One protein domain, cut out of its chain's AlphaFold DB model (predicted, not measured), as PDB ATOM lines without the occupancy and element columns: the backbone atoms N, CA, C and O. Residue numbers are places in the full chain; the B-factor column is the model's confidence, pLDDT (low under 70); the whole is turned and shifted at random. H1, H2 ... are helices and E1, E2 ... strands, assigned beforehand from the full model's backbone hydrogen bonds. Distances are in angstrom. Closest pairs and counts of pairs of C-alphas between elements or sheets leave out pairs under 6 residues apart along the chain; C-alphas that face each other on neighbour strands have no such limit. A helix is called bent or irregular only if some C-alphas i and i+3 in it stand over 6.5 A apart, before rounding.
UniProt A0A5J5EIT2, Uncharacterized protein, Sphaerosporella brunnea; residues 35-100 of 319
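What this domain is: This is residues 35 to 100 of the 319 residues of an uncharacterized protein of Sphaerosporella brunnea (UniProt A0A5J5EIT2). Picture an open, elongated model with three parts: a long straight helix, H1, at one end, a short helix, H2, making a corner with the far end of H1, and a two-stranded hairpin, E1 and E2, whose long loop, residues 81 to 93, reaches the other end. Residues 35 to 42 of H1 stick out free, and the contacts between helices and hairpin are few. The printed part has 66 residues, with two named helices and two named strands in the order H1, H2, E1, E2. The sheet has the order E1 - E2 and is antiparallel, and the class is mixed, helices and strands. The whole is loose, with a radius of gyration of the C-alphas of 15.4 A, and the C-alphas span 50 by 28 by 18 A.

How they stand to each other: Start at the first printed residue with H1, residues 35 to 55, and go on to H2, residues 59 to 66. You will find the two close but not clearly touching, with one pair of C-alphas within 8 A, those of Met 54 and Tyr 62, 5.6 A apart. Their lines stand at a steep tilt of 66 degrees, opposite ways. In H2 every O i to N i+4 pair is within hydrogen-bond range, and in H1 16 of 17 are. Next look at E1, residues 76 to 80, and E2, residues 94 to 98, a hairpin of antiparallel neighbours with 151 degrees between their directions. The C-alphas of 78 and 96 face each other at 4.6 A. Look there for N 77 and O 97 at 2.8 A, and N 95 and O 79 at 2.8 A, both within hydrogen-bond range. H1 is apart from E1 and from E2, and H2 is apart from E2.

Where its parts are: Find C-alpha 35 at (150.364, 162.100, 105.810); from there H1 runs 30.5 A to C-alpha 55 at (162.974, 166.833, 133.140). H1 is neither bent nor irregular, but only just: C-alphas 43 and 46 are 6.0 A apart. H2 runs 10.5 A from Pro 59 to Glu 66. E1 runs 13.2 A from Trp 76 to Pro 80. E2 runs 13.3 A from Ser 94 to Leu 98, where C-alpha 98 stands at (155.243, 155.090, 132.306).

The domain as a whole: The two C-alphas farthest apart are those of Ser 35 and Gly 86, 50.0 A. The printed part has no cut. The link H1 to H2 is tight, H2 to E1 is short, and E1 to E2 is long, with 13 residues. The mean pLDDT of the printed part is 75.6; look for values under 70 at residues 59 to 60, 63, 67 to 73 and 84 to 90.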
ATOM      1  N   SER A  35     151.335 161.933 104.724       75.75
ATOM      2  CA  SER A  35     150.364 162.100 105.810       75.75
ATOM      3  C   SER A  35     150.655 161.302 107.088       75.75
ATOM      4  O   SER A  35     150.280 161.742 108.169       75.75
ATOM      5  N   ILE A  36     151.288 160.123 107.016       74.88
ATOM      6  CA  ILE A  36     151.617 159.338 108.220       74.88
ATOM      7  C   ILE A  36     152.841 159.940 108.907       74.88
ATOM      8  O   ILE A  36     152.846 160.086 110.123       74.88
ATOM      9  N   ALA A  37     153.858 160.333 108.137       72.19
ATOM     10  CA  ALA A  37     155.042 160.993 108.683       72.19
ATOM     11  C   ALA A  37     154.696 162.340 109.346       72.19
ATOM     12  O   ALA A  37     155.245 162.669 110.400       72.19
ATOM     13  N   GLU A  38     153.756 163.086 108.762       79.69
ATOM     14  CA  GLU A  38     153.199 164.309 109.349       79.69
ATOM     15  C   GLU A  38     152.474 164.018 110.668       79.69
ATOM     16  O   GLU A  38     152.851 164.588 111.687       79.69
ATOM     17  N   ARG A  39     151.541 163.055 110.701       77.19
ATOM     18  CA  ARG A  39     150.819 162.673 111.934       77.19
ATOM     19  C   ARG A  39     151.742 162.149 113.038       77.19
ATOM     20  O   ARG A  39     151.521 162.436 114.210       77.19
ATOM     21  N   VAL A  40     152.784 161.394 112.678       78.88
ATOM     22  CA  VAL A  40     153.816 160.963 113.635       78.88
ATOM     23  C   VAL A  40     154.542 162.183 114.190       78.88
ATOM     24  O   VAL A  40     154.673 162.305 115.399       78.88
ATOM     25  N   SER A  41     154.942 163.136 113.349       81.19
ATOM     26  CA  SER A  41     155.614 164.357 113.817       81.19
ATOM     27  C   SER A  41     154.706 165.231 114.696       81.19
ATOM     28  O   SER A  41     155.169 165.808 115.677       81.19
ATOM     29  N   GLU A  42     153.411 165.312 114.378       81.75
ATOM     30  CA  GLU A  42     152.401 166.015 115.181       81.75
ATOM     31  C   GLU A  42     152.221 165.409 116.575       81.75
ATOM     32  O   GLU A  42     151.923 166.142 117.516       81.75
ATOM     33  N   TYR A  43     152.419 164.098 116.720       80.12
ATOM     34  CA  TYR A  43     152.393 163.412 118.011       80.12
ATOM     35  C   TYR A  43     153.737 163.508 118.751       80.12
ATOM     36  O   TYR A  43     153.777 163.799 119.948       80.12
ATOM     37  N   GLU A  44     154.845 163.289 118.044       82.56
ATOM     38  CA  GLU A  44     156.172 163.182 118.654       82.56
ATOM     39  C   GLU A  44     156.696 164.536 119.148       82.56
ATOM     40  O   GLU A  44     157.235 164.613 120.251       82.56
ATOM     41  N   ASN A  45     156.467 165.633 118.414       83.94
ATOM     42  CA  ASN A  45     156.973 166.948 118.822       83.94
ATOM     43  C   ASN A  45     156.380 167.433 120.169       83.94
ATOM     44  O   ASN A  45     157.146 167.876 121.031       83.94
ATOM     45  N   PRO A  46     155.052 167.359 120.417       85.50
ATOM     46  CA  PRO A  46     154.491 167.703 121.723       85.50
ATOM     47  C   PRO A  46     154.916 166.749 122.839       85.50
ATOM     48  O   PRO A  46     155.060 167.185 123.985       85.50
ATOM     49  N   LEU A  47     155.094 165.459 122.535       82.56
ATOM     50  CA  LEU A  47     155.576 164.482 123.507       82.56
ATOM     51  C   LEU A  47     156.997 164.830 123.964       82.56
ATOM     52  O   LEU A  47     157.241 164.900 125.168       82.56
ATOM     53  N   ASP A  48     157.896 165.135 123.029       83.50
ATOM     54  CA  ASP A  48     159.269 165.539 123.333       83.50
ATOM     55  C   ASP A  48     159.304 166.819 124.179       83.50
ATOM     56  O   ASP A  48     159.987 166.862 125.204       83.50
ATOM     57  N   ASP A  49     158.513 167.843 123.831       83.94
ATOM     58  CA  ASP A  49     158.393 169.066 124.641       83.94
ATOM     59  C   ASP A  49     157.898 168.774 126.069       83.94
ATOM     60  O   ASP A  49     158.418 169.312 127.052       83.94
ATOM     61  N   THR A  50     156.918 167.878 126.199       83.44
ATOM     62  CA  THR A  50     156.374 167.448 127.493       83.44
ATOM     63  C   THR A  50     157.452 166.748 128.327       83.44
ATOM     64  O   THR A  50     157.615 167.061 129.509       83.44
ATOM     65  N   ILE A  51     158.238 165.857 127.711       84.06
ATOM     66  CA  ILE A  51     159.368 165.172 128.355       84.06
ATOM     67  C   ILE A  51     160.422 166.191 128.803       84.06
ATOM     68  O   ILE A  51     160.842 166.172 129.960       84.06
ATOM     69  N   TYR A  52     160.812 167.132 127.940       83.19
ATOM     70  CA  TYR A  52     161.793 168.161 128.288       83.19
ATOM     71  C   TYR A  52     161.336 169.049 129.446       83.19
ATOM     72  O   TYR A  52     162.131 169.354 130.338       83.19
ATOM     73  N   ARG A  53     160.066 169.472 129.465       82.06
ATOM     74  CA  ARG A  53     159.521 170.278 130.569       82.06
ATOM     75  C   ARG A  53     159.493 169.504 131.876       82.06
ATOM     76  O   ARG A  53     159.907 170.057 132.894       82.06
ATOM     77  N   MET A  54     159.095 168.233 131.833       83.38
ATOM     78  CA  MET A  54     159.147 167.354 132.997       83.38
ATOM     79  C   MET A  54     160.569 167.281 133.565       83.38
ATOM     80  O   MET A  54     160.757 167.546 134.750       83.38
ATOM     81  N   LEU A  55     161.574 167.010 132.725       81.94
ATOM     82  CA  LEU A  55     162.974 166.833 133.140       81.94
ATOM     83  C   LEU A  55     163.675 168.113 133.629       81.94
ATOM     84  O   LEU A  55     164.713 168.043 134.290       81.94
ATOM     85  N   ARG A  56     163.123 169.296 133.340       81.69
ATOM     86  CA  ARG A  56     163.591 170.566 133.930       81.69
ATOM     87  C   ARG A  56     163.158 170.748 135.383       81.69
ATOM     88  O   ARG A  56     163.683 171.625 136.066       81.69
ATOM     89  N   THR A  57     162.204 169.952 135.845       77.06
ATOM     90  CA  THR A  57     161.650 170.001 137.200       77.06
ATOM     91  C   THR A  57     161.822 168.651 137.890       77.06
ATOM     92  O   THR A  57     162.232 167.670 137.275       77.06
ATOM     93  N   VAL A  58     161.525 168.573 139.188       73.56
ATOM     94  CA  VAL A  58     161.405 167.265 139.842       73.56
ATOM     95  C   VAL A  58     160.148 166.586 139.272       73.56
ATOM     96  O   VAL A  58     159.094 167.224 139.294       73.56
ATOM     97  N   PRO A  59     160.204 165.331 138.776       69.31
ATOM     98  CA  PRO A  59     159.059 164.681 138.125       69.31
ATOM     99  C   PRO A  59     157.766 164.719 138.952       69.31
ATOM    100  O   PRO A  59     156.693 164.964 138.416       69.31
ATOM    101  N   THR A  60     157.874 164.588 140.273       67.56
ATOM    102  CA  THR A  60     156.734 164.677 141.199       67.56
ATOM    103  C   THR A  60     156.119 166.078 141.273       67.56
ATOM    104  O   THR A  60     154.914 166.221 141.453       67.56
ATOM    105  N   SER A  61     156.924 167.133 141.109       74.06
ATOM    106  CA  SER A  61     156.437 168.516 141.033       74.06
ATOM    107  C   SER A  61     155.760 168.812 139.698       74.06
ATOM    108  O   SER A  61     154.781 169.554 139.671       74.06
ATOM    109  N   TYR A  62     156.255 168.220 138.607       71.62
ATOM    110  CA  TYR A  62     155.620 168.311 137.294       71.62
ATOM    111  C   TYR A  62     154.210 167.721 137.331       71.62
ATOM    112  O   TYR A  62     153.251 168.380 136.950       71.62
ATOM    113  N   GLU A  63     154.053 166.510 137.860       67.00
ATOM    114  CA  GLU A  63     152.744 165.861 137.912       67.00
ATOM    115  C   GLU A  63     151.719 166.598 138.762       67.00
ATOM    116  O   GLU A  63     150.576 166.751 138.339       67.00
ATOM    117  N   ALA A  64     152.118 167.087 139.938       70.25
ATOM    118  CA  ALA A  64     151.222 167.845 140.803       70.25
ATOM    119  C   ALA A  64     150.689 169.114 140.112       70.25
ATOM    120  O   ALA A  64     149.557 169.521 140.364       70.25
ATOM    121  N   ALA A  65     151.492 169.723 139.232       72.25
ATOM    122  CA  ALA A  65     151.100 170.892 138.449       72.25
ATOM    123  C   ALA A  65     150.253 170.543 137.211       72.25
ATOM    124  O   ALA A  65     149.470 171.371 136.752       72.25
ATOM    125  N   GLU A  66     150.412 169.338 136.663       71.88
ATOM    126  CA  GLU A  66     149.791 168.913 135.402       71.88
ATOM    127  C   GLU A  66     148.544 168.038 135.595       71.88
ATOM    128  O   GLU A  66     147.779 167.808 134.652       71.88
ATOM    129  N   TYR A  67     148.300 167.564 136.817       66.12
ATOM    130  CA  TYR A  67     147.121 166.777 137.147       66.12
ATOM    131  C   TYR A  67     145.833 167.557 136.839       66.12
ATOM    132  O   TYR A  67     145.595 168.646 137.358       66.12
ATOM    133  N   GLY A  68     144.981 166.991 135.979       66.19
ATOM    134  CA  GLY A  68     143.714 167.609 135.575       66.19
ATOM    135  C   GLY A  68     143.839 168.736 134.540       66.19
ATOM    136  O   GLY A  68     142.819 169.302 134.155       66.19
ATOM    137  N   ALA A  69     145.041 169.030 134.028       69.88
ATOM    138  CA  ALA A  69     145.273 170.107 133.057       69.88
ATOM    139  C   ALA A  69     144.772 169.805 131.624       69.88
ATOM    140  O   ALA A  69     145.013 170.589 130.707       69.88
ATOM    141  N   GLY A  70     144.081 168.677 131.404       62.38
ATOM    142  CA  GLY A  70     143.442 168.348 130.123       62.38
ATOM    143  C   GLY A  70     144.414 168.121 128.960       62.38
ATOM    144  O   GLY A  70     144.062 168.374 127.809       62.38
ATOM    145  N   ARG A  71     145.645 167.676 129.235       66.00
ATOM    146  CA  ARG A  71     146.631 167.413 128.181       66.00
ATOM    147  C   ARG A  71     146.304 166.148 127.400       66.00
ATOM    148  O   ARG A  71     145.889 165.144 127.966       66.00
ATOM    149  N   SER A  72     146.554 166.199 126.094       63.38
ATOM    150  CA  SER A  72     146.383 165.061 125.185       63.38
ATOM    151  C   SER A  72     147.466 163.986 125.344       63.38
ATOM    152  O   SER A  72     147.306 162.893 124.813       63.38
ATOM    153  N   HIS A  73     148.557 164.285 126.060       67.75
ATOM    154  CA  HIS A  73     149.688 163.383 126.264       67.75
ATOM    155  C   HIS A  73     149.997 163.260 127.756       67.75
ATOM    156  O   HIS A  73     150.347 164.248 128.409       67.75
ATOM    157  N   SER A  74     149.893 162.042 128.279       71.62
ATOM    158  CA  SER A  74     150.365 161.687 129.617       71.62
ATOM    159  C   SER A  74     151.726 161.006 129.499       71.62
ATOM    160  O   SER A  74     151.947 160.217 128.583       71.62
ATOM    161  N   ILE A  75     152.644 161.301 130.422       77.94
ATOM    162  CA  ILE A  75     153.913 160.558 130.553       77.94
ATOM    163  C   ILE A  75     153.739 159.393 131.531       77.94
ATOM    164  O   ILE A  75     154.273 158.303 131.314       77.94
ATOM    165  N   TRP A  76     152.929 159.613 132.564       79.88
ATOM    166  CA  TRP A  76     152.706 158.689 133.660       79.88
ATOM    167  C   TRP A  76     151.248 158.236 133.727       79.88
ATOM    168  O   TRP A  76     150.330 158.986 133.384       79.88
ATOM    169  N   VAL A  77     151.046 157.007 134.194       80.81
ATOM    170  CA  VAL A  77     149.758 156.486 134.648       80.81
ATOM    171  C   VAL A  77     149.884 156.169 136.124       80.81
ATOM    172  O   VAL A  77     150.868 155.584 136.573       80.81
ATOM    173  N   MET A  78     148.867 156.560 136.880       78.31
ATOM    174  CA  MET A  78     148.745 156.220 138.285       78.31
ATOM    175  C   MET A  78     147.757 155.065 138.418       78.31
ATOM    176  O   MET A  78     146.600 155.178 138.014       78.31
ATOM    177  N   HIS A  79     148.222 153.953 138.976       79.25
ATOM    178  CA  HIS A  79     147.397 152.796 139.299       79.25
ATOM    179  C   HIS A  79     147.230 152.696 140.816       79.25
ATOM    180  O   HIS A  79     148.169 153.035 141.543       79.25
ATOM    181  N   PRO A  80     146.077 152.225 141.324       78.50
ATOM    182  CA  PRO A  80     145.966 151.880 142.735       78.50
ATOM    183  C   PRO A  80     147.026 150.826 143.065       78.50
ATOM    184  O   PRO A  80     147.187 149.848 142.331       78.50
ATOM    185  N   ALA A  81     147.785 151.039 144.136       80.81
ATOM    186  CA  ALA A  81     148.702 150.012 144.596       80.81
ATOM    187  C   ALA A  81     147.881 148.872 145.216       80.81
ATOM    188  O   ALA A  81     146.860 149.152 145.853       80.81
ATOM    189  N   PRO A  82     148.296 147.607 145.047       75.56
ATOM    190  CA  PRO A  82     147.671 146.509 145.768       75.56
ATOM    191  C   PRO A  82     147.900 146.740 147.268       75.56
ATOM    192  O   PRO A  82     149.027 146.617 147.743       75.56
ATOM    193  N   ASP A  83     146.857 147.141 147.997       71.19
ATOM    194  CA  ASP A  83     146.883 147.274 149.450       71.19
ATOM    195  C   ASP A  83     145.969 146.227 150.108       71.19
ATOM    196  O   ASP A  83     144.994 145.756 149.525       71.19
ATOM    197  N   ASP A  84     146.296 145.840 151.344       60.59
ATOM    198  CA  ASP A  84     145.508 144.898 152.160       60.59
ATOM    199  C   ASP A  84     144.201 145.535 152.686       60.59
ATOM    200  O   ASP A  84     143.606 145.063 153.656       60.59
ATOM    201  N   SER A  85     143.734 146.637 152.084       69.06
ATOM    202  CA  SER A  85     142.595 147.415 152.593       69.06
ATOM    203  C   SER A  85     141.257 146.675 152.497       69.06
ATOM    204  O   SER A  85     140.274 147.101 153.105       69.06
ATOM    205  N   GLY A  86     141.208 145.563 151.753       67.88
ATOM    206  CA  GLY A  86     140.003 144.762 151.541       67.88
ATOM    207  C   GLY A  86     138.993 145.398 150.579       67.88
ATOM    208  O   GLY A  86     137.919 144.833 150.381       67.88
ATOM    209  N   TYR A  87     139.322 146.542 149.970       66.75
ATOM    210  CA  TYR A  87     138.492 147.198 148.964       66.75
ATOM    211  C   TYR A  87     139.049 146.949 147.562       66.75
ATOM    212  O   TYR A  87     140.185 147.281 147.254       66.75
ATOM    213  N   GLU A  88     138.213 146.408 146.679       60.31
ATOM    214  CA  GLU A  88     138.606 146.016 145.317       60.31
ATOM    215  C   GLU A  88     138.969 147.212 144.412       60.31
ATOM    216  O   GLU A  88     139.745 147.070 143.471       60.31
ATOM    217  N   TYR A  89     138.442 148.408 144.708       62.72
ATOM    218  CA  TYR A  89     138.549 149.589 143.834       62.72
ATOM    219  C   TYR A  89     139.046 150.860 144.535       62.72
ATOM    220  O   TYR A  89     139.086 151.924 143.918       62.72
ATOM    221  N   ILE A  90     139.395 150.783 145.823       69.06
ATOM    222  CA  ILE A  90     139.840 151.939 146.608       69.06
ATOM    223  C   ILE A  90     141.160 151.566 147.262       69.06
ATOM    224  O   ILE A  90     141.173 150.812 148.224       69.06
ATOM    225  N   SER A  91     142.248 152.129 146.748       74.69
ATOM    226  CA  SER A  91     143.558 152.039 147.387       74.69
ATOM    227  C   SER A  91     143.934 153.396 147.960       74.69
ATOM    228  O   SER A  91     143.722 154.438 147.332       74.69
ATOM    229  N   THR A  92     144.498 153.388 149.165       77.19
ATOM    230  CA  THR A  92     145.073 154.596 149.791       77.19
ATOM    231  C   THR A  92     146.470 154.913 149.263       77.19
ATOM    232  O   THR A  92     147.037 155.964 149.567       77.19
ATOM    233  N   SER A  93     147.021 154.009 148.458       77.12
ATOM    234  CA  SER A  93     148.348 154.101 147.879       77.12
ATOM    235  C   SER A  93     148.282 153.937 146.362       77.12
ATOM    236  O   SER A  93     147.317 153.425 145.795       77.12
ATOM    237  N   SER A  94     149.293 154.436 145.664       77.69
ATOM    238  CA  SER A  94     149.348 154.337 144.210       77.69
ATOM    239  C   SER A  94     150.743 153.985 143.733       77.69
ATOM    240  O   SER A  94     151.745 154.302 144.378       77.69
ATOM    241  N   VAL A  95     150.791 153.300 142.596       80.56
ATOM    242  CA  VAL A  95     152.014 153.051 141.843       80.56
ATOM    243  C   VAL A  95     151.948 153.876 140.572       80.56
ATOM    244  O   VAL A  95     150.957 153.842 139.841       80.56
ATOM    245  N   MET A  96     153.023 154.605 140.307       79.81
ATOM    246  CA  MET A  96     153.197 155.340 139.066       79.81
ATOM    247  C   MET A  96     154.006 154.516 138.073       79.81
ATOM    248  O   MET A  96     155.060 153.973 138.411       79.81
ATOM    249  N   THR A  97     153.534 154.454 136.836       81.62
ATOM    250  CA  THR A  97     154.206 153.768 135.731       81.62
ATOM    251  C   THR A  97     154.256 154.672 134.506       81.62
ATOM    252  O   THR A  97     153.472 155.607 134.367       81.62
ATOM    253  N   LEU A  98     155.203 154.418 133.604       84.12
ATOM    254  CA  LEU A  98     155.243 155.090 132.306       84.12
ATOM    255  C   LEU A  98     154.108 154.562 131.423       84.12
ATOM    256  O   LEU A  98     153.885 153.353 131.374       84.12
ATOM    257  N   VAL A  99     153.425 155.456 130.700       85.75
ATOM    258  CA  VAL A  99     152.229 155.105 129.903       85.75
ATOM    259  C   VAL A  99     152.525 154.027 128.862       85.75
ATOM    260  O   VAL A  99     151.703 153.142 128.637       85.75
ATOM    261  N   THR A 100     153.700 154.079 128.232       83.69
ATOM    262  CA  THR A 100     154.151 153.045 127.295       83.69
ATOM    263  C   THR A 100     155.663 152.822 127.393       83.69
ATOM    264  O   THR A 100     156.398 153.736 127.784       83.69
TER     265      THR A 100